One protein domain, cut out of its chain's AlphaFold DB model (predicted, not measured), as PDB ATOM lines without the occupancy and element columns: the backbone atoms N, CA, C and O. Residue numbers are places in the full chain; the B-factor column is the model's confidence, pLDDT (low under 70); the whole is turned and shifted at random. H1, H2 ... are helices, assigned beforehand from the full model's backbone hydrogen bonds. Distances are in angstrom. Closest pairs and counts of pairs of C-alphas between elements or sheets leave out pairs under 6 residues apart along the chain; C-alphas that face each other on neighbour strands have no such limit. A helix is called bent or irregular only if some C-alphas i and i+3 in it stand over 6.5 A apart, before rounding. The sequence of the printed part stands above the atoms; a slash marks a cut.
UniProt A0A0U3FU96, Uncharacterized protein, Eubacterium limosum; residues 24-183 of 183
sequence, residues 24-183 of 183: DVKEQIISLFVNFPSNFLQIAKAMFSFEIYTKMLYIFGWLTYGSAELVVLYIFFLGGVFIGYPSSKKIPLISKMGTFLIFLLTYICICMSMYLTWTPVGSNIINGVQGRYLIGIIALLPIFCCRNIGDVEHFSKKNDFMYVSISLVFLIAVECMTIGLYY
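Overview. This is residues 24 to 183 of the 183 residues of an uncharacterized protein of Eubacterium limosum (UniProt A0A0U3FU96). A flat, loose slab of helices has three long ones, H5, H4 and H8, in a row, with the short H6 and H7 filling in between H5 and H4, and H8 at the edge beside H4. H1 and H2 make a corner at the other edge, near the end of H5, and H3 crosses the first residues of H4. The printed part has 160 residues with eight named helices, H1 to H8 in chain order, and no named strand; its class is all helix. It is loose, with a radius of gyration of the C-alphas of 19.3 A, and spans 59 by 50 by 18 A.

Along the chain. Find C-alpha 25 at (30.965, 43.340, -30.879), where H1, residues 25 to 34, begins. H2 follows at residues 36 to 47 and H3 at 50 to 58. H4, residues 69 to 84, is 23.8 A long and only just irregular: C-alphas 69 and 72 are 6.8 A apart. H5, residues 93 to 117, is 36.0 A long and begins at C-alpha 93, (53.193, 19.659, -9.926). After it come H6, residues 135 to 138, and H7, 141 to 145. H8, residues 157 to 182, is 37.7 A long and ends at C-alpha 182, (9.375, 12.513, -24.722).

Arrangement. Look first at Leu 32 and Asn 39, the closest C-alphas of H1 and H2, 5.9 A apart: the two only just touch, with 3 pairs of C-alphas within 8 A, and only at the corner. H1 touches residues 116 to 117 of H5, closest at the C-alphas of Val 25 and Leu 116, 5.3 A, at 70.1 degrees, only just about perpendicular. H3 touches H4 at the C-alphas of Lys 55 and Val 71, 5.9 A, about perpendicular at 83 degrees. H5 touches H6, closest at the C-alphas of Phe 103 and Ile 137, 5.8 A. H7 touches H5 at the C-alphas of Lys 96 and Phe 144, 4.5 A, and H4 at those of Phe 82 and Pro 142, 4.7 A. H8 touches H4 with residues 163 to 174, closest at the C-alphas of Leu 70 and Val 174, 7.3 A, at a shallow tilt of 14 degrees, opposite ways. H4 and H5 are apart. Every O i to N i+4 pair is within hydrogen-bond range in H2, H5, H7 and H8; in H1 it is 5 of 6, in H3 3 of 5, in H4 11 of 12, and H6 is too short for such a pair.

Size, cuts and confidence. The C-alphas farthest apart, of Val 34 and His 154, are 59.0 A apart. The printed part has no cut; the links H5 to H6 and H7 to H8 are long. Confidence is under 70 at residues 50 to 51 and 149 to 156.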
ATOM      1  N   ASP A  24      26.308  43.656 -30.730       89.00
ATOM      2  CA  ASP A  24      27.315  44.422 -31.463       89.00
ATOM      3  C   ASP A  24      28.671  44.264 -30.761       89.00
ATOM      4  O   ASP A  24      28.846  44.676 -29.615       89.00
ATOM      5  N   VAL A  25      29.639  43.644 -31.446       86.62
ATOM      6  CA  VAL A  25      30.965  43.340 -30.879       86.62
ATOM      7  C   VAL A  25      31.721  44.615 -30.507       86.62
ATOM      8  O   VAL A  25      32.419  44.647 -29.494       86.62
ATOM      9  N   LYS A  26      31.611  45.668 -31.323       87.62
ATOM     10  CA  LYS A  26      32.342  46.918 -31.119       87.62
ATOM     11  C   LYS A  26      31.791  47.642 -29.898       87.62
ATOM     12  O   LYS A  26      32.567  48.005 -29.017       87.62
ATOM     13  N   GLU A  27      30.476  47.794 -29.818       88.69
ATOM     14  CA  GLU A  27      29.811  48.394 -28.660       88.69
ATOM     15  C   GLU A  27      30.037  47.563 -27.394       88.69
ATOM     16  O   GLU A  27      30.238  48.120 -26.317       88.69
ATOM     17  N   GLN A  28      30.122  46.236 -27.515       88.12
ATOM     18  CA  GLN A  28      30.434  45.363 -26.386       88.12
ATOM     19  C   GLN A  28      31.873  45.528 -25.878       88.12
ATOM     20  O   GLN A  28      32.122  45.461 -24.676       88.12
ATOM     21  N   ILE A  29      32.833  45.778 -26.769       87.94
ATOM     22  CA  ILE A  29      34.204  46.118 -26.373       87.94
ATOM     23  C   ILE A  29      34.238  47.506 -25.731       87.94
ATOM     24  O   ILE A  29      34.868  47.676 -24.693       87.94
ATOM     25  N   ILE A  30      33.548  48.496 -26.300       89.06
ATOM     26  CA  ILE A  30      33.489  49.850 -25.734       89.06
ATOM     27  C   ILE A  30      32.868  49.816 -24.331       89.06
ATOM     28  O   ILE A  30      33.428  50.398 -23.399       89.06
ATOM     29  N   SER A  31      31.770  49.077 -24.146       85.44
ATOM     30  CA  SER A  31      31.076  48.956 -22.862       85.44
ATOM     31  C   SER A  31      31.973  48.381 -21.762       85.44
ATOM     32  O   SER A  31      31.888  48.821 -20.616       85.44
ATOM     33  N   LEU A  32      32.903  47.479 -22.099       85.19
ATOM     34  CA  LEU A  32      33.893  46.956 -21.153       85.19
ATOM     35  C   LEU A  32      34.806  48.045 -20.586       85.19
ATOM     36  O   LEU A  32      35.179  47.965 -19.420       85.19
ATOM     37  N   PHE A  33      35.173  49.050 -21.382       86.75
ATOM     38  CA  PHE A  33      36.147  50.068 -20.975       86.75
ATOM     39  C   PHE A  33      35.515  51.308 -20.340       86.75
ATOM     40  O   PHE A  33      36.147  51.923 -19.484       86.75
ATOM     41  N   VAL A  34      34.272  51.654 -20.697       84.62
ATOM     42  CA  VAL A  34      33.586  52.855 -20.180       84.62
ATOM     43  C   VAL A  34      33.401  52.811 -18.655       84.62
ATOM     44  O   VAL A  34      33.503  53.849 -18.011       84.62
ATOM     45  N   ASN A  35      33.212  51.624 -18.060       80.12
ATOM     46  CA  ASN A  35      33.159  51.416 -16.603       80.12
ATOM     47  C   ASN A  35      33.925  50.144 -16.195       80.12
ATOM     48  O   ASN A  35      33.356  49.176 -15.682       80.12
ATOM     49  N   PHE A  36      35.234  50.146 -16.458       80.19
ATOM     50  CA  PHE A  36      36.083  48.951 -16.414       80.19
ATOM     51  C   PHE A  36      35.960  48.096 -15.136       80.19
ATOM     52  O   PHE A  36      35.670  46.905 -15.267       80.19
ATOM     53  N   PRO A  37      36.088  48.632 -13.902       85.56
ATOM     54  CA  PRO A  37      36.053  47.782 -12.712       85.56
ATOM     55  C   PRO A  37      34.689  47.123 -12.480       85.56
ATOM     56  O   PRO A  37      34.626  45.945 -12.127       85.56
ATOM     57  N   SER A  38      33.587  47.853 -12.683       86.19
ATOM     58  CA  SER A  38      32.242  47.327 -12.425       86.19
ATOM     59  C   SER A  38      31.807  46.334 -13.493       86.19
ATOM     60  O   SER A  38      31.280  45.275 -13.156       86.19
ATOM     61  N   ASN A  39      32.057  46.644 -14.765       84.88
ATOM     62  CA  ASN A  39      31.609  45.817 -15.882       84.88
ATOM     63  C   ASN A  39      32.421  44.523 -15.957       84.88
ATOM     64  O   ASN A  39      31.854  43.443 -16.112       84.88
ATOM     65  N   PHE A  40      33.733  44.599 -15.722       85.75
ATOM     66  CA  PHE A  40      34.569  43.406 -15.633       85.75
ATOM     67  C   PHE A  40      34.148  42.500 -14.467       85.75
ATOM     68  O   PHE A  40      34.058  41.284 -14.627       85.75
ATOM     69  N   LEU A  41      33.820  43.077 -13.304       87.19
ATOM     70  CA  LEU A  41      33.343  42.308 -12.154       87.19
ATOM     71  C   LEU A  41      31.987  41.636 -12.419       87.19
ATOM     72  O   LEU A  41      31.785  40.496 -12.004       87.19
ATOM     73  N   GLN A  42      31.057  42.312 -13.094       84.75
ATOM     74  CA  GLN A  42      29.760  41.731 -13.459       84.75
ATOM     75  C   GLN A  42      29.925  40.536 -14.400       84.75
ATOM     76  O   GLN A  42      29.333  39.486 -14.164       84.75
ATOM     77  N   ILE A  43      30.797  40.653 -15.400       86.81
ATOM     78  CA  ILE A  43      31.093  39.561 -16.331       86.81
ATOM     79  C   ILE A  43      31.791  38.413 -15.612       86.81
ATOM     80  O   ILE A  43      31.408  37.261 -15.794       86.81
ATOM     81  N   ALA A  44      32.762  38.711 -14.747       87.81
ATOM     82  CA  ALA A  44      33.408  37.695 -13.927       87.81
ATOM     83  C   ALA A  44      32.370  36.938 -13.082       87.81
ATOM     84  O   ALA A  44      32.371  35.712 -13.075       87.81
ATOM     85  N   LYS A  45      31.419  37.637 -12.448       87.50
ATOM     86  CA  LYS A  45      30.300  36.999 -11.733       87.50
ATOM     87  C   LYS A  45      29.432  36.149 -12.660       87.50
ATOM     88  O   LYS A  45      29.096  35.027 -12.297       87.50
ATOM     89  N   ALA A  46      29.119  36.633 -13.860       85.19
ATOM     90  CA  ALA A  46      28.347  35.877 -14.841       85.19
ATOM     91  C   ALA A  46      29.075  34.593 -15.293       85.19
ATOM     92  O   ALA A  46      28.431  33.561 -15.493       85.19
ATOM     93  N   MET A  47      30.412  34.611 -15.360       86.25
ATOM     94  CA  MET A  47      31.239  33.420 -15.592       86.25
ATOM     95  C   MET A  47      31.163  32.407 -14.442       86.25
ATOM     96  O   MET A  47      31.406  31.229 -14.676       86.25
ATOM     97  N   PHE A  48      30.802  32.802 -13.218       82.12
ATOM     98  CA  PHE A  48      30.626  31.877 -12.088       82.12
ATOM     99  C   PHE A  48      29.235  31.227 -12.021       82.12
ATOM    100  O   PHE A  48      28.948  30.508 -11.065       82.12
ATOM    101  N   SER A  49      28.401  31.372 -13.060       74.44
ATOM    102  CA  SER A  49      27.102  30.679 -13.201       74.44
ATOM    103  C   SER A  49      27.251  29.177 -13.517       74.44
ATOM    104  O   SER A  49      26.570  28.620 -14.377       74.44
ATOM    105  N   PHE A  50      28.175  28.506 -12.829       66.81
ATOM    106  CA  PHE A  50      28.607  27.131 -13.076       66.81
ATOM    107  C   PHE A  50      27.472  26.108 -12.930       66.81
ATOM    108  O   PHE A  50      27.433  25.121 -13.663       66.81
ATOM    109  N   GLU A  51      26.511  26.356 -12.038       67.88
ATOM    110  CA  GLU A  51      25.332  25.499 -11.859       67.88
ATOM    111  C   GLU A  51      24.499  25.374 -13.148       67.88
ATOM    112  O   GLU A  51      24.030  24.292 -13.500       67.88
ATOM    113  N   ILE A  52      24.356  26.469 -13.899       73.12
ATOM    114  CA  ILE A  52      23.577  26.481 -15.142       73.12
ATOM    115  C   ILE A  52      24.303  25.660 -16.210       73.12
ATOM    116  O   ILE A  52      23.706  24.805 -16.864       73.12
ATOM    117  N   TYR A  53      25.611  25.873 -16.361       76.88
ATOM    118  CA  TYR A  53      26.392  25.209 -17.404       76.88
ATOM    119  C   TYR A  53      26.601  23.719 -17.138       76.88
ATOM    120  O   TYR A  53      26.647  22.929 -18.080       76.88
ATOM    121  N   THR A  54      26.686  23.318 -15.868       73.62
ATOM    122  CA  THR A  54      26.784  21.905 -15.489       73.62
ATOM    123  C   THR A  54      25.504  21.146 -15.799       73.62
ATOM    124  O   THR A  54      25.581  20.068 -16.384       73.62
ATOM    125  N   LYS A  55      24.327  21.724 -15.520       78.00
ATOM    126  CA  LYS A  55      23.031  21.131 -15.899       78.00
ATOM    127  C   LYS A  55      22.928  20.878 -17.406       78.00
ATOM    128  O   LYS A  55      22.408  19.851 -17.826       78.00
ATOM    129  N   MET A  56      23.512  21.758 -18.221       81.56
ATOM    130  CA  MET A  56      23.539  21.626 -19.682       81.56
ATOM    131  C   MET A  56      24.483  20.535 -20.219       81.56
ATOM    132  O   MET A  56      24.483  20.301 -21.425       81.56
ATOM    133  N   LEU A  57      25.294  19.866 -19.388       79.69
ATOM    134  CA  LEU A  57      26.145  18.752 -19.845       79.69
ATOM    135  C   LEU A  57      25.329  17.541 -20.313       79.69
ATOM    136  O   LEU A  57      25.798  16.778 -21.152       79.69
ATOM    137  N   TYR A  58      24.114  17.394 -19.783       77.38
ATOM    138  CA  TYR A  58      23.214  16.266 -20.029       77.38
ATOM    139  C   TYR A  58      21.976  16.635 -20.835       77.38
ATOM    140  O   TYR A  58      21.040  15.844 -20.921       77.38
ATOM    141  N   ILE A  59      21.969  17.838 -21.412       79.50
ATOM    142  CA  ILE A  59      20.887  18.319 -22.260       79.50
ATOM    143  C   ILE A  59      21.439  18.498 -23.675       79.50
ATOM    144  O   ILE A  59      22.291  19.343 -23.949       79.50
ATOM    145  N   PHE A  60      20.939  17.666 -24.574       75.88
ATOM    146  CA  PHE A  60      21.334  17.530 -25.963       75.88
ATOM    147  C   PHE A  60      20.389  18.287 -26.909       75.88
ATOM    148  O   PHE A  60      19.309  18.768 -26.543       75.88
ATOM    149  N   GLY A  61      20.817  18.411 -28.167       73.44
ATOM    150  CA  GLY A  61      20.108  19.187 -29.183       73.44
ATOM    151  C   GLY A  61      20.077  20.679 -28.841       73.44
ATOM    152  O   GLY A  61      21.073  21.250 -28.391       73.44
ATOM    153  N   TRP A  62      18.923  21.317 -29.040       73.94
ATOM    154  CA  TRP A  62      18.710  22.733 -28.729       73.94
ATOM    155  C   TRP A  62      18.311  22.952 -27.261       73.94
ATOM    156  O   TRP A  62      17.351  23.654 -26.963       73.94
ATOM    157  N   LEU A  63      19.045  22.318 -26.338       71.62
ATOM    158  CA  LEU A  63      18.716  22.287 -24.906       71.62
ATOM    159  C   LEU A  63      17.335  21.667 -24.622       71.62
ATOM    160  O   LEU A  63      16.625  22.091 -23.715       71.62
ATOM    161  N   THR A  64      16.959  20.669 -25.416       75.62
ATOM    162  CA  THR A  64      15.640  20.033 -25.348       75.62
ATOM    163  C   THR A  64      15.777  18.651 -24.723       75.62
ATOM    164  O   THR A  64      15.215  18.369 -23.673       75.62
ATOM    165  N   TYR A  65      16.593  17.788 -25.315       76.56
ATOM    166  CA  TYR A  65      16.578  16.364 -24.998       76.56
ATOM    167  C   TYR A  65      17.551  16.036 -23.875       76.56
ATOM    168  O   TYR A  65      18.752  16.179 -24.060       76.56
ATOM    169  N   GLY A  66      17.072  15.591 -22.720       76.44
ATOM    170  CA  GLY A  66      17.954  15.215 -21.623       76.44
ATOM    171  C   GLY A  66      17.274  15.236 -20.267       76.44
ATOM    172  O   GLY A  66      16.092  15.551 -20.155       76.44
ATOM    173  N   SER A  67      18.054  14.950 -19.228       76.56
ATOM    174  CA  SER A  67      17.613  15.046 -17.837       76.56
ATOM    175  C   SER A  67      18.667  15.762 -17.004       76.56
ATOM    176  O   SER A  67      19.793  15.284 -16.852       76.56
ATOM    177  N   ALA A  68      18.296  16.920 -16.454       76.25
ATOM    178  CA  ALA A  68      19.170  17.693 -15.577       76.25
ATOM    179  C   ALA A  68      19.346  17.037 -14.193       76.25
ATOM    180  O   ALA A  68      20.316  17.327 -13.493       76.25
ATOM    181  N   GLU A  69      18.442  16.134 -13.807       78.81
ATOM    182  CA  GLU A  69      18.386  15.563 -12.456       78.81
ATOM    183  C   GLU A  69      19.556  14.610 -12.168       78.81
ATOM    184  O   GLU A  69      20.055  14.534 -11.045       78.81
ATOM    185  N   LEU A  70      20.063  13.919 -13.195       79.00
ATOM    186  CA  LEU A  70      21.192  12.992 -13.050       79.00
ATOM    187  C   LEU A  70      22.559  13.688 -13.053       79.00
ATOM    188  O   LEU A  70      23.556  13.078 -12.658       79.00
ATOM    189  N   VAL A  71      22.616  14.963 -13.457       78.62
ATOM    190  CA  VAL A  71      23.864  15.733 -13.601       78.62
ATOM    191  C   VAL A  71      24.644  15.762 -12.294       78.62
ATOM    192  O   VAL A  71      25.852  15.532 -12.290       78.62
ATOM    193  N   VAL A  72      23.968  16.046 -11.179       80.94
ATOM    194  CA  VAL A  72      24.619  16.201  -9.872       80.94
ATOM    195  C   VAL A  72      25.283  14.891  -9.460       80.94
ATOM    196  O   VAL A  72      26.466  14.875  -9.116       80.94
ATOM    197  N   LEU A  73      24.549  13.778  -9.565       84.94
ATOM    198  CA  LEU A  73      25.058  12.450  -9.227       84.94
ATOM    199  C   LEU A  73      26.239  12.058 -10.130       84.94
ATOM    200  O   LEU A  73      27.239  11.526  -9.645       84.94
ATOM    201  N   TYR A  74      26.162  12.381 -11.422       83.81
ATOM    202  CA  TYR A  74      27.249  12.115 -12.355       83.81
ATOM    203  C   TYR A  74      28.501  12.954 -12.078       83.81
ATOM    204  O   TYR A  74      29.612  12.439 -12.168       83.81
ATOM    205  N   ILE A  75      28.360  14.227 -11.696       83.56
ATOM    206  CA  ILE A  75      29.505  15.075 -11.327       83.56
ATOM    207  C   ILE A  75      30.219  14.512 -10.096       83.56
ATOM    208  O   ILE A  75      31.450  14.474 -10.075       83.56
ATOM    209  N   PHE A  76      29.477  14.023  -9.096       87.12
ATOM    210  CA  PHE A  76      30.081  13.338  -7.949       87.12
ATOM    211  C   PHE A  76      30.811  12.061  -8.364       87.12
ATOM    212  O   PHE A  76      31.935  11.827  -7.917       87.12
ATOM    213  N   PHE A  77      30.211  11.263  -9.251       89.06
ATOM    214  CA  PHE A  77      30.859  10.077  -9.801       89.06
ATOM    215  C   PHE A  77      32.151  10.430 -10.554       89.06
ATOM    216  O   PHE A  77      33.201   9.874 -10.235       89.06
ATOM    217  N   LEU A  78      32.116  11.401 -11.474       88.00
ATOM    218  CA  LEU A  78      33.299  11.881 -12.192       88.00
ATOM    219  C   LEU A  78      34.377  12.412 -11.251       88.00
ATOM    220  O   LEU A  78      35.543  12.078 -11.422       88.00
ATOM    221  N   GLY A  79      34.010  13.210 -10.247       88.50
ATOM    222  CA  GLY A  79      34.954  13.691  -9.240       88.50
ATOM    223  C   GLY A  79      35.620  12.533  -8.495       88.50
ATOM    224  O   GLY A  79      36.841  12.518  -8.330       88.50
ATOM    225  N   GLY A  80      34.832  11.519  -8.129       88.00
ATOM    226  CA  GLY A  80      35.317  10.275  -7.539       88.00
ATOM    227  C   GLY A  80      36.281   9.516  -8.452       88.00
ATOM    228  O   GLY A  80      37.320   9.057  -7.982       88.00
ATOM    229  N   VAL A  81      35.996   9.436  -9.755       88.00
ATOM    230  CA  VAL A  81      36.904   8.854 -10.755       88.00
ATOM    231  C   VAL A  81      38.191   9.676 -10.857       88.00
ATOM    232  O   VAL A  81      39.280   9.124 -10.759       88.00
ATOM    233  N   PHE A  82      38.098  10.999 -10.997       88.50
ATOM    234  CA  PHE A  82      39.256  11.871 -11.220       88.50
ATOM    235  C   PHE A  82      40.239  11.874 -10.045       88.50
ATOM    236  O   PHE A  82      41.445  11.992 -10.254       88.50
ATOM    237  N   ILE A  83      39.731  11.756  -8.816       85.81
ATOM    238  CA  ILE A  83      40.545  11.715  -7.592       85.81
ATOM    239  C   ILE A  83      40.983  10.281  -7.264       85.81
ATOM    240  O   ILE A  83      42.105  10.058  -6.801       85.81
ATOM    241  N   GLY A  84      40.084   9.315  -7.454       81.12
ATOM    242  CA  GLY A  84      40.255   7.928  -7.031       81.12
ATOM    243  C   GLY A  84      41.059   7.068  -8.001       81.12
ATOM    244  O   GLY A  84      41.638   6.074  -7.568       81.12
ATOM    245  N   TYR A  85      41.132   7.444  -9.279       81.56
ATOM    246  CA  TYR A  85      41.874   6.696 -10.288       81.56
ATOM    247  C   TYR A  85      43.374   7.047 -10.228       81.56
ATOM    248  O   TYR A  85      43.754   8.203 -10.454       81.56
ATOM    249  N   PRO A  86      44.260   6.093  -9.894       77.75
ATOM    250  CA  PRO A  86      45.675   6.373  -9.722       77.75
ATOM    251  C   PRO A  86      46.353   6.582 -11.077       77.75
ATOM    252  O   PRO A  86      46.043   5.928 -12.073       77.75
ATOM    253  N   SER A  87      47.328   7.486 -11.108       75.75
ATOM    254  CA  SER A  87      48.157   7.677 -12.297       75.75
ATOM    255  C   SER A  87      49.335   6.705 -12.289       75.75
ATOM    256  O   SER A  87      50.107   6.674 -11.332       75.75
ATOM    257  N   SER A  88      49.534   5.979 -13.394       73.31
ATOM    258  CA  SER A  88      50.683   5.070 -13.587       73.31
ATOM    259  C   SER A  88      52.015   5.800 -13.642       73.31
ATOM    260  O   SER A  88      53.067   5.226 -13.372       73.31
ATOM    261  N   LYS A  89      51.974   7.094 -13.962       77.69
ATOM    262  CA  LYS A  89      53.140   7.967 -14.002       77.69
ATOM    263  C   LYS A  89      53.003   9.056 -12.955       77.69
ATOM    264  O   LYS A  89      51.946   9.668 -12.808       77.69
ATOM    265  N   LYS A  90      54.103   9.361 -12.268       83.75
ATOM    266  CA  LYS A  90      54.173  10.553 -11.421       83.75
ATOM    267  C   LYS A  90      54.097  11.789 -12.314       83.75
ATOM    268  O   LYS A  90      55.010  12.045 -13.092       83.75
ATOM    269  N   ILE A  91      53.016  12.553 -12.187       88.06
ATOM    270  CA  ILE A  91      52.851  13.822 -12.898       88.06
ATOM    271  C   ILE A  91      53.432  14.936 -12.019       88.06
ATOM    272  O   ILE A  91      53.002  15.075 -10.865       88.06
ATOM    273  N   PRO A  92      54.414  15.718 -12.503       91.19
ATOM    274  CA  PRO A  92      55.009  16.788 -11.715       91.19
ATOM    275  C   PRO A  92      53.988  17.906 -11.466       91.19
ATOM    276  O   PRO A  92      53.100  18.153 -12.283       91.19
ATOM    277  N   LEU A  93      54.133  18.611 -10.341       90.94
ATOM    278  CA  LEU A  93      53.193  19.659  -9.926       90.94
ATOM    279  C   LEU A  93      53.038  20.759 -10.987       90.94
ATOM    280  O   LEU A  93      51.928  21.225 -11.219       90.94
ATOM    281  N   ILE A  94      54.123  21.117 -11.682       94.81
ATOM    282  CA  ILE A  94      54.093  22.122 -12.753       94.81
ATOM    283  C   ILE A  94      53.160  21.718 -13.902       94.81
ATOM    284  O   ILE A  94      52.412  22.552 -14.398       94.81
ATOM    285  N   SER A  95      53.129  20.436 -14.282       92.94
ATOM    286  CA  SER A  95      52.229  19.939 -15.328       92.94
ATOM    287  C   SER A  95      50.779  19.919 -14.854       92.94
ATOM    288  O   SER A  95      49.886  20.252 -15.632       92.94
ATOM    289  N   LYS A  96      50.532  19.595 -13.577       92.88
ATOM    290  CA  LYS A  96      49.186  19.682 -12.989       92.88
ATOM    291  C   LYS A  96      48.680  21.118 -13.005       92.88
ATOM    292  O   LYS A  96      47.590  21.378 -13.509       92.88
ATOM    293  N   MET A  97      49.501  22.054 -12.526       95.56
ATOM    294  CA  MET A  97      49.132  23.465 -12.495       95.56
ATOM    295  C   MET A  97      48.997  24.065 -13.891       95.56
ATOM    296  O   MET A  97      48.054  24.809 -14.137       95.56
ATOM    297  N   GLY A  98      49.883  23.700 -14.818       96.12
ATOM    298  CA  GLY A  98      49.782  24.100 -16.219       96.12
ATOM    299  C   GLY A  98      48.490  23.602 -16.863       96.12
ATOM    300  O   GLY A  98      47.809  24.367 -17.538       96.12
ATOM    301  N   THR A  99      48.090  22.358 -16.588       94.62
ATOM    302  CA  THR A  99      46.827  21.803 -17.099       94.62
ATOM    303  C   THR A  99      45.612  22.536 -16.529       94.62
ATOM    304  O   THR A  99      44.694  22.877 -17.271       94.62
ATOM    305  N   PHE A 100      45.623  22.844 -15.231       94.94
ATOM    306  CA  PHE A 100      44.564  23.634 -14.602       94.94
ATOM    307  C   PHE A 100      44.493  25.068 -15.148       94.94
ATOM    308  O   PHE A 100      43.407  25.592 -15.384       94.94
ATOM    309  N   LEU A 101      45.642  25.691 -15.418       96.06
ATOM    310  CA  LEU A 101      45.697  27.005 -16.052       96.06
ATOM    311  C   LEU A 101      45.117  26.966 -17.473       96.06
ATOM    312  O   LEU A 101      44.337  27.844 -17.831       96.06
ATOM    313  N   ILE A 102      45.442  25.939 -18.266       95.81
ATOM    314  CA  ILE A 102      44.866  25.741 -19.608       95.81
ATOM    315  C   ILE A 102      43.346  25.574 -19.524       95.81
ATOM    316  O   ILE A 102      42.623  26.195 -20.303       95.81
ATOM    317  N   PHE A 103      42.856  24.783 -18.565       94.31
ATOM    318  CA  PHE A 103      41.424  24.636 -18.299       94.31
ATOM    319  C   PHE A 103      40.764  25.998 -18.028       94.31
ATOM    320  O   PHE A 103      39.793  26.352 -18.698       94.31
ATOM    321  N   LEU A 104      41.327  26.791 -17.109       93.31
ATOM    322  CA  LEU A 104      40.782  28.093 -16.721       93.31
ATOM    323  C   LEU A 104      40.800  29.102 -17.879       93.31
ATOM    324  O   LEU A 104      39.799  29.765 -18.137       93.31
ATOM    325  N   LEU A 105      41.918  29.204 -18.602       94.25
ATOM    326  CA  LEU A 105      42.048  30.119 -19.736       94.25
ATOM    327  C   LEU A 105      41.079  29.754 -20.859       94.25
ATOM    328  O   LEU A 105      40.412  30.631 -21.400       94.25
ATOM    329  N   THR A 106      40.947  28.463 -21.171       93.44
ATOM    330  CA  THR A 106      40.019  28.008 -22.213       93.44
ATOM    331  C   THR A 106      38.571  28.291 -21.817       93.44
ATOM    332  O   THR A 106      37.797  28.771 -22.641       93.44
ATOM    333  N   TYR A 107      38.216  28.075 -20.546       91.88
ATOM    334  CA  TYR A 107      36.904  28.441 -20.012       91.88
ATOM    335  C   TYR A 107      36.608  29.938 -20.176       91.88
ATOM    336  O   TYR A 107      35.561  30.311 -20.709       91.88
ATOM    337  N   ILE A 108      37.551  30.801 -19.786       91.81
ATOM    338  CA  ILE A 108      37.423  32.256 -19.939       91.81
ATOM    339  C   ILE A 108      37.269  32.630 -21.416       91.81
ATOM    340  O   ILE A 108      36.410  33.443 -21.746       91.81
ATOM    341  N   CYS A 109      38.045  32.023 -22.319       92.12
ATOM    342  CA  CYS A 109      37.938  32.270 -23.756       92.12
ATOM    343  C   CYS A 109      36.567  31.874 -24.322       92.12
ATOM    344  O   CYS A 109      36.009  32.631 -25.115       92.12
ATOM    345  N   ILE A 110      35.998  30.737 -23.903       91.56
ATOM    346  CA  ILE A 110      34.643  30.318 -24.302       91.56
ATOM    347  C   ILE A 110      33.616  31.355 -23.835       91.56
ATOM    348  O   ILE A 110      32.818  31.842 -24.637       91.56
ATOM    349  N   CYS A 111      33.666  31.734 -22.556       91.00
ATOM    350  CA  CYS A 111      32.759  32.723 -21.982       91.00
ATOM    351  C   CYS A 111      32.892  34.092 -22.663       91.00
ATOM    352  O   CYS A 111      31.884  34.691 -23.020       91.00
ATOM    353  N   MET A 112      34.117  34.569 -22.907       89.88
ATOM    354  CA  MET A 112      34.360  35.838 -23.601       89.88
ATOM    355  C   MET A 112      33.892  35.797 -25.054       89.88
ATOM    356  O   MET A 112      33.296  36.759 -25.527       89.88
ATOM    357  N   SER A 113      34.095  34.681 -25.757       90.75
ATOM    358  CA  SER A 113      33.581  34.512 -27.117       90.75
ATOM    359  C   SER A 113      32.057  34.653 -27.147       90.75
ATOM    360  O   SER A 113      31.523  35.371 -27.989       90.75
ATOM    361  N   MET A 114      31.354  34.016 -26.210       90.56
ATOM    362  CA  MET A 114      29.890  34.079 -26.110       90.56
ATOM    363  C   MET A 114      29.386  35.448 -25.632       90.56
ATOM    364  O   MET A 114      28.373  35.950 -26.119       90.56
ATOM    365  N   TYR A 115      30.132  36.109 -24.748       89.81
ATOM    366  CA  TYR A 115      29.856  37.481 -24.328       89.81
ATOM    367  C   TYR A 115      29.953  38.479 -25.493       89.81
ATOM    368  O   TYR A 115      29.126  39.377 -25.608       89.81
ATOM    369  N   LEU A 116      30.938  38.312 -26.380       88.69
ATOM    370  CA  LEU A 116      31.135  39.214 -27.516       88.69
ATOM    371  C   LEU A 116      30.184  38.930 -28.680       88.69
ATOM    372  O   LEU A 116      29.756  39.860 -29.353       88.69
ATOM    373  N   THR A 117      29.880  37.658 -28.949       87.50
ATOM    374  CA  THR A 117      29.204  37.253 -30.199       87.50
ATOM    375  C   THR A 117      27.749  36.833 -30.029       87.50
ATOM    376  O   THR A 117      27.037  36.726 -31.025       87.50
ATOM    377  N   TRP A 118      27.292  36.587 -28.798       88.88
ATOM    378  CA  TRP A 118      25.951  36.053 -28.537       88.88
ATOM    379  C   TRP A 118      25.167  36.823 -27.468       88.88
ATOM    380  O   TRP A 118      23.964  36.621 -27.295       88.88
ATOM    381  N   THR A 119      25.835  37.704 -26.727       90.12
ATOM    382  CA  THR A 119      25.233  38.436 -25.615       90.12
ATOM    383  C   THR A 119      24.891  39.861 -26.046       90.12
ATOM    384  O   THR A 119      25.774  40.553 -26.553       90.12
ATOM    385  N   PRO A 120      23.638  40.318 -25.855       90.75
ATOM    386  CA  PRO A 120      23.262  41.694 -26.147       90.75
ATOM    387  C   PRO A 120      24.093  42.700 -25.351       90.75
ATOM    388  O   PRO A 120      24.501  42.435 -24.212       90.75
ATOM    389  N   VAL A 121      24.312  43.872 -25.942       89.25
ATOM    390  CA  VAL A 121      25.078  44.943 -25.304       89.25
ATOM    391  C   VAL A 121      24.397  45.388 -24.008       89.25
ATOM    392  O   VAL A 121      23.191  45.628 -23.976       89.25
ATOM    393  N   GLY A 122      25.172  45.473 -22.924       84.06
ATOM    394  CA  GLY A 122      24.675  45.872 -21.600       84.06
ATOM    395  C   GLY A 122      23.966  44.769 -20.801       84.06
ATOM    396  O   GLY A 122      23.400  45.054 -19.748       84.06
ATOM    397  N   SER A 123      23.985  43.514 -21.266       86.50
ATOM    398  CA  SER A 123      23.460  42.378 -20.499       86.50
ATOM    399  C   SER A 123      24.345  42.033 -19.294       86.50
ATOM    400  O   SER A 123      25.569  41.980 -19.396       86.50
ATOM    401  N   ASN A 124      23.706  41.688 -18.170       84.38
ATOM    402  CA  ASN A 124      24.372  41.228 -16.943       84.38
ATOM    403  C   ASN A 124      24.633  39.710 -16.914       84.38
ATOM    404  O   ASN A 124      25.172  39.191 -15.938       84.38
ATOM    405  N   ILE A 125      24.215  38.988 -17.956       86.00
ATOM    406  CA  ILE A 125      24.387  37.539 -18.101       86.00
ATOM    407  C   ILE A 125      25.090  37.230 -19.420       86.00
ATOM    408  O   ILE A 125      24.896  37.945 -20.402       86.00
ATOM    409  N   ILE A 126      25.877  36.154 -19.450       89.06
ATOM    410  CA  ILE A 126      26.517  35.679 -20.679       89.06
ATOM    411  C   ILE A 126      25.573  34.683 -21.349       89.06
ATOM    412  O   ILE A 126      25.345  33.585 -20.842       89.06
ATOM    413  N   ASN A 127      25.037  35.064 -22.503       88.31
ATOM    414  CA  ASN A 127      24.148  34.217 -23.283       88.31
ATOM    415  C   ASN A 127      24.940  33.270 -24.180       88.31
ATOM    416  O   ASN A 127      26.047  33.575 -24.610       88.31
ATOM    417  N   GLY A 128      24.341  32.128 -24.510       86.25
ATOM    418  CA  GLY A 128      24.878  31.210 -25.514       86.25
ATOM    419  C   GLY A 128      25.923  30.224 -25.000       86.25
ATOM    420  O   GLY A 128      26.191  29.254 -25.701       86.25
ATOM    421  N   VAL A 129      26.462  30.388 -23.784       88.44
ATOM    422  CA  VAL A 129      27.341  29.379 -23.167       88.44
ATOM    423  C   VAL A 129      26.538  28.110 -22.892       88.44
ATOM    424  O   VAL A 129      25.520  28.140 -22.204       88.44
ATOM    425  N   GLN A 130      26.999  26.985 -23.436       86.88
ATOM    426  CA  GLN A 130      26.343  25.687 -23.304       86.88
ATOM    427  C   GLN A 130      27.320  24.644 -22.769       86.88
ATOM    428  O   GLN A 130      28.503  24.650 -23.113       86.88
ATOM    429  N   GLY A 131      26.804  23.715 -21.958       84.00
ATOM    430  CA  GLY A 131      27.604  22.684 -21.283       84.00
ATOM    431  C   GLY A 131      28.461  21.855 -22.242       84.00
ATOM    432  O   GLY A 131      29.604  21.534 -21.925       84.00
ATOM    433  N   ARG A 132      27.985  21.605 -23.470       84.69
ATOM    434  CA  ARG A 132      28.744  20.863 -24.493       84.69
ATOM    435  C   ARG A 132      30.095  21.484 -24.859       84.69
ATOM    436  O   ARG A 132      31.015  20.753 -25.211       84.69
ATOM    437  N   TYR A 133      30.247  22.803 -24.739       88.19
ATOM    438  CA  TYR A 133      31.531  23.472 -24.982       88.19
ATOM    439  C   TYR A 133      32.564  23.138 -23.901       88.19
ATOM    440  O   TYR A 133      33.764  23.250 -24.134       88.19
ATOM    441  N   LEU A 134      32.100  22.700 -22.726       87.62
ATOM    442  CA  LEU A 134      32.937  22.394 -21.573       87.62
ATOM    443  C   LEU A 134      33.430  20.940 -21.563       87.62
ATOM    444  O   LEU A 134      34.414  20.647 -20.890       87.62
ATOM    445  N   ILE A 135      32.808  20.032 -22.329       85.50
ATOM    446  CA  ILE A 135      33.152  18.595 -22.338       85.50
ATOM    447  C   ILE A 135      34.641  18.383 -22.644       85.50
ATOM    448  O   ILE A 135      35.329  17.662 -21.921       85.50
ATOM    449  N   GLY A 136      35.158  19.060 -23.674       86.38
ATOM    450  CA  GLY A 136      36.558  18.925 -24.087       86.38
ATOM    451  C   GLY A 136      37.556  19.391 -23.025       86.38
ATOM    452  O   GLY A 136      38.613  18.786 -22.869       86.38
ATOM    453  N   ILE A 137      37.218  20.429 -22.255       90.19
ATOM    454  CA  ILE A 137      38.105  20.944 -21.203       90.19
ATOM    455  C   ILE A 137      37.952  20.174 -19.887       90.19
ATOM    456  O   ILE A 137      38.933  20.024 -19.167       90.19
ATOM    457  N   ILE A 138      36.774  19.614 -19.582       88.94
ATOM    458  CA  ILE A 138      36.561  18.745 -18.410       88.94
ATOM    459  C   ILE A 138      37.487  17.522 -18.465       88.94
ATOM    460  O   ILE A 138      37.988  17.091 -17.428       88.94
ATOM    461  N   ALA A 139      37.805  17.022 -19.663       88.00
ATOM    462  CA  ALA A 139      38.763  15.934 -19.866       88.00
ATOM    463  C   ALA A 139      40.207  16.263 -19.421       88.00
ATOM    464  O   ALA A 139      41.030  15.356 -19.306       88.00
ATOM    465  N   LEU A 140      40.525  17.533 -19.136       90.88
ATOM    466  CA  LEU A 140      41.816  17.957 -18.581       90.88
ATOM    467  C   LEU A 140      41.883  17.817 -17.051       90.88
ATOM    468  O   LEU A 140      42.971  17.683 -16.486       90.88
ATOM    469  N   LEU A 141      40.735  17.814 -16.366       90.75
ATOM    470  CA  LEU A 141      40.657  17.738 -14.904       90.75
ATOM    471  C   LEU A 141      41.264  16.461 -14.291       90.75
ATOM    472  O   LEU A 141      41.898  16.593 -13.244       90.75
ATOM    473  N   PRO A 142      41.189  15.257 -14.904       89.56
ATOM    474  CA  PRO A 142      41.870  14.071 -14.385       89.56
ATOM    475  C   PRO A 142      43.373  14.278 -14.176       89.56
ATOM    476  O   PRO A 142      43.924  13.827 -13.180       89.56
ATOM    477  N   ILE A 143      44.053  15.000 -15.074       89.94
ATOM    478  CA  ILE A 143      45.501  15.249 -14.973       89.94
ATOM    479  C   ILE A 143      45.811  16.141 -13.765       89.94
ATOM    480  O   ILE A 143      46.801  15.919 -13.064       89.94
ATOM    481  N   PHE A 144      44.957  17.130 -13.498       91.38
ATOM    482  CA  PHE A 144      45.078  17.998 -12.329       91.38
ATOM    483  C   PHE A 144      44.777  17.246 -11.023       91.38
ATOM    484  O   PHE A 144      45.561  17.326 -10.075       91.38
ATOM    485  N   CYS A 145      43.686  16.476 -10.994       89.50
ATOM    486  CA  CYS A 145      43.194  15.775  -9.806       89.50
ATOM    487  C   CYS A 145      43.939  14.471  -9.488       89.50
ATOM    488  O   CYS A 145      43.839  13.989  -8.358       89.50
ATOM    489  N   CYS A 146      44.679  13.896 -10.445       84.38
ATOM    490  CA  CYS A 146      45.278  12.578 -10.271       84.38
ATOM    491  C   CYS A 146      46.173  12.508  -9.030       84.38
ATOM    492  O   CYS A 146      46.965  13.412  -8.728       84.38
ATOM    493  N   ARG A 147      46.115  11.378  -8.325       79.38
ATOM    494  CA  ARG A 147      47.023  11.095  -7.216       79.38
ATOM    495  C   ARG A 147      48.243  10.345  -7.750       79.38
ATOM    496  O   ARG A 147      48.115   9.335  -8.438       79.38
ATOM    497  N   ASN A 148      49.440  10.827  -7.410       74.00
ATOM    498  CA  ASN A 148      50.716  10.191  -7.773       74.00
ATOM    499  C   ASN A 148      51.005   8.985  -6.856       74.00
ATOM    500  O   ASN A 148      52.050   8.931  -6.206       74.00
ATOM    501  N   ILE A 149      50.055   8.058  -6.736       65.88
ATOM    502  CA  ILE A 149      50.256   6.810  -6.000       65.88
ATOM    503  C   ILE A 149      50.999   5.883  -6.950       65.88
ATOM    504  O   ILE A 149      50.476   5.549  -8.006       65.88
ATOM    505  N   GLY A 150      52.225   5.499  -6.604       57.97
ATOM    506  CA  GLY A 150      53.081   4.668  -7.457       57.97
ATOM    507  C   GLY A 150      52.632   3.212  -7.607       57.97
ATOM    508  O   GLY A 150      53.444   2.409  -8.039       57.97
ATOM    509  N   ASP A 151      51.396   2.872  -7.236       60.06
ATOM    510  CA  ASP A 151      50.937   1.490  -7.081       60.06
ATOM    511  C   ASP A 151      49.691   1.219  -7.939       60.06
ATOM    512  O   ASP A 151      48.582   0.979  -7.458       60.06
ATOM    513  N   VAL A 152      49.868   1.355  -9.254       65.50
ATOM    514  CA  VAL A 152      48.808   1.100 -10.245       65.50
ATOM    515  C   VAL A 152      48.579  -0.390 -10.462       65.50
ATOM    516  O   VAL A 152      47.472  -0.781 -10.814       65.50
ATOM    517  N   GLU A 153      49.571  -1.236 -10.174       60.31
ATOM    518  CA  GLU A 153      49.436  -2.694 -10.277       60.31
ATOM    519  C   GLU A 153      48.421  -3.268  -9.276       60.31
ATOM    520  O   GLU A 153      47.747  -4.250  -9.586       60.31
ATOM    521  N   HIS A 154      48.249  -2.635  -8.108       57.75
ATOM    522  CA  HIS A 154      47.237  -3.038  -7.126       57.75
ATOM    523  C   HIS A 154      45.832  -2.487  -7.428       57.75
ATOM    524  O   HIS A 154      44.843  -2.923  -6.830       57.75
ATOM    525  N   PHE A 155      45.711  -1.553  -8.380       65.81
ATOM    526  CA  PHE A 155      44.421  -1.100  -8.884       65.81
ATOM    527  C   PHE A 155      43.850  -2.182  -9.817       65.81
ATOM    528  O   PHE A 155      44.160  -2.278 -10.998       65.81
ATOM    529  N   SER A 156      43.079  -3.089  -9.218       67.94
ATOM    530  CA  SER A 156      42.555  -4.307  -9.842       67.94
ATOM    531  C   SER A 156      41.663  -4.031 -11.061       67.94
ATOM    532  O   SER A 156      40.850  -3.109 -11.030       67.94
ATOM    533  N   LYS A 157      41.675  -4.943 -12.053       70.25
ATOM    534  CA  LYS A 157      40.672  -5.044 -13.144       70.25
ATOM    535  C   LYS A 157      39.219  -4.910 -12.657       70.25
ATOM    536  O   LYS A 157      38.345  -4.508 -13.419       70.25
ATOM    537  N   LYS A 158      38.947  -5.257 -11.392       73.75
ATOM    538  CA  LYS A 158      37.640  -5.089 -10.742       73.75
ATOM    539  C   LYS A 158      37.216  -3.618 -10.633       73.75
ATOM    540  O   LYS A 158      36.040  -3.327 -10.828       73.75
ATOM    541  N   ASN A 159      38.144  -2.706 -10.341       81.69
ATOM    542  CA  ASN A 159      37.861  -1.273 -10.253       81.69
ATOM    543  C   ASN A 159      37.544  -0.706 -11.637       81.69
ATOM    544  O   ASN A 159      36.549  -0.004 -11.782       81.69
ATOM    545  N   ASP A 160      38.315  -1.083 -12.660       84.19
ATOM    546  CA  ASP A 160      38.057  -0.676 -14.048       84.19
ATOM    547  C   ASP A 160      36.678  -1.146 -14.513       84.19
ATOM    548  O   ASP A 160      35.877  -0.349 -15.001       84.19
ATOM    549  N   PHE A 161      36.359  -2.425 -14.284       86.81
ATOM    550  CA  PHE A 161      35.040  -2.969 -14.594       86.81
ATOM    551  C   PHE A 161      33.925  -2.211 -13.865       86.81
ATOM    552  O   PHE A 161      32.900  -1.904 -14.469       86.81
ATOM    553  N   MET A 162      34.124  -1.867 -12.590       88.75
ATOM    554  CA  MET A 162      33.158  -1.103 -11.801       88.75
ATOM    555  C   MET A 162      32.957   0.314 -12.354       88.75
ATOM    556  O   MET A 162      31.815   0.713 -12.564       88.75
ATOM    557  N   TYR A 163      34.028   1.064 -12.632       88.38
ATOM    558  CA  TYR A 163      33.922   2.419 -13.181       88.38
ATOM    559  C   TYR A 163      33.243   2.416 -14.553       88.38
ATOM    560  O   TYR A 163      32.338   3.218 -14.788       88.38
ATOM    561  N   VAL A 164      33.611   1.481 -15.436       89.19
ATOM    562  CA  VAL A 164      32.976   1.330 -16.754       89.19
ATOM    563  C   VAL A 164      31.502   0.954 -16.606       89.19
ATOM    564  O   VAL A 164      30.654   1.576 -17.238       89.19
ATOM    565  N   SER A 165      31.175   0.002 -15.729       91.19
ATOM    566  CA  SER A 165      29.789  -0.422 -15.493       91.19
ATOM    567  C   SER A 165      28.923   0.721 -14.966       91.19
ATOM    568  O   SER A 165      27.835   0.947 -15.484       91.19
ATOM    569  N   ILE A 166      29.409   1.484 -13.982       90.69
ATOM    570  CA  ILE A 166      28.681   2.644 -13.451       90.69
ATOM    571  C   ILE A 166      28.497   3.706 -14.544       90.69
ATOM    572  O   ILE A 166      27.405   4.250 -14.689       90.69
ATOM    573  N   SER A 167      29.525   3.955 -15.361       88.38
ATOM    574  CA  SER A 167      29.445   4.899 -16.485       88.38
ATOM    575  C   SER A 167      28.372   4.484 -17.499       88.38
ATOM    576  O   SER A 167      27.585   5.319 -17.936       88.38
ATOM    577  N   LEU A 168      28.291   3.191 -17.828       90.06
ATOM    578  CA  LEU A 168      27.253   2.644 -18.704       90.06
ATOM    579  C   LEU A 168      25.855   2.779 -18.091       90.06
ATOM    580  O   LEU A 168      24.928   3.166 -18.794       90.06
ATOM    581  N   VAL A 169      25.704   2.525 -16.787       91.25
ATOM    582  CA  VAL A 169      24.426   2.727 -16.083       91.25
ATOM    583  C   VAL A 169      23.979   4.186 -16.169       91.25
ATOM    584  O   VAL A 169      22.807   4.434 -16.433       91.25
ATOM    585  N   PHE A 170      24.888   5.152 -16.007       87.50
ATOM    586  CA  PHE A 170      24.553   6.568 -16.181       87.50
ATOM    587  C   PHE A 170      24.103   6.897 -17.604       87.50
ATOM    588  O   PHE A 170      23.116   7.609 -17.767       87.50
ATOM    589  N   LEU A 171      24.793   6.377 -18.624       84.75
ATOM    590  CA  LEU A 171      24.412   6.598 -20.022       84.75
ATOM    591  C   LEU A 171      23.021   6.026 -20.317       84.75
ATOM    592  O   LEU A 171      22.161   6.750 -20.810       84.75
ATOM    593  N   ILE A 172      22.770   4.778 -19.911       89.06
ATOM    594  CA  ILE A 172      21.460   4.132 -20.061       89.06
ATOM    595  C   ILE A 172      20.383   4.908 -19.294       89.06
ATOM    596  O   ILE A 172      19.297   5.127 -19.816       89.06
ATOM    597  N   ALA A 173      20.661   5.364 -18.069       88.44
ATOM    598  CA  ALA A 173      19.699   6.130 -17.279       88.44
ATOM    599  C   ALA A 173      19.339   7.468 -17.946       88.44
ATOM    600  O   ALA A 173      18.167   7.839 -17.973       88.44
ATOM    601  N   VAL A 174      20.323   8.169 -18.515       83.44
ATOM    602  CA  VAL A 174      20.101   9.414 -19.265       83.44
ATOM    603  C   VAL A 174      19.269   9.153 -20.516       83.44
ATOM    604  O   VAL A 174      18.327   9.900 -20.773       83.44
ATOM    605  N   GLU A 175      19.562   8.090 -21.266       84.12
ATOM    606  CA  GLU A 175      18.779   7.691 -22.440       84.12
ATOM    607  C   GLU A 175      17.340   7.329 -22.059       84.12
ATOM    608  O   GLU A 175      16.407   7.889 -22.627       84.12
ATOM    609  N   CYS A 176      17.141   6.477 -21.050       88.12
ATOM    610  CA  CYS A 176      15.819   6.083 -20.564       88.12
ATOM    611  C   CYS A 176      15.001   7.277 -20.060       88.12
ATOM    612  O   CYS A 176      13.824   7.384 -20.392       88.12
ATOM    613  N   MET A 177      15.603   8.186 -19.283       84.00
ATOM    614  CA  MET A 177      14.915   9.400 -18.828       84.00
ATOM    615  C   MET A 177      14.580  10.328 -19.986       84.00
ATOM    616  O   MET A 177      13.508  10.919 -20.001       84.00
ATOM    617  N   THR A 178      15.481  10.449 -20.962       82.81
ATOM    618  CA  THR A 178      15.208  11.240 -22.160       82.81
ATOM    619  C   THR A 178      14.035  10.626 -22.917       82.81
ATOM    620  O   THR A 178      13.072  11.322 -23.188       82.81
ATOM    621  N   ILE A 179      14.040   9.321 -23.187       84.44
ATOM    622  CA  ILE A 179      12.927   8.656 -23.874       84.44
ATOM    623  C   ILE A 179      11.621   8.833 -23.090       84.44
ATOM    624  O   ILE A 179      10.662   9.317 -23.670       84.44
ATOM    625  N   GLY A 180      11.595   8.533 -21.788       83.50
ATOM    626  CA  GLY A 180      10.373   8.608 -20.973       83.50
ATOM    627  C   GLY A 180       9.836  10.021 -20.713       83.50
ATOM    628  O   GLY A 180       8.697  10.167 -20.281       83.50
ATOM    629  N   LEU A 181      10.629  11.073 -20.944       78.12
ATOM    630  CA  LEU A 181      10.134  12.455 -20.945       78.12
ATOM    631  C   LEU A 181       9.445  12.829 -22.266       78.12
ATOM    632  O   LEU A 181       8.633  13.751 -22.283       78.12
ATOM    633  N   TYR A 182       9.794  12.154 -23.365       75.38
ATOM    634  CA  TYR A 182       9.375  12.513 -24.722       75.38
ATOM    635  C   TYR A 182       8.417  11.502 -25.376       75.38
ATOM    636  O   TYR A 182       7.801  11.846 -26.387       75.38
ATOM    637  N   TYR A 183       8.274  10.302 -24.810       73.81
ATOM    638  CA  TYR A 183       7.394   9.213 -25.250       73.81
ATOM    639  C   TYR A 183       6.710   8.562 -24.049       73.81
ATOM    640  O   TYR A 183       5.519   8.209 -24.195       73.81
TER     641      TYR A 183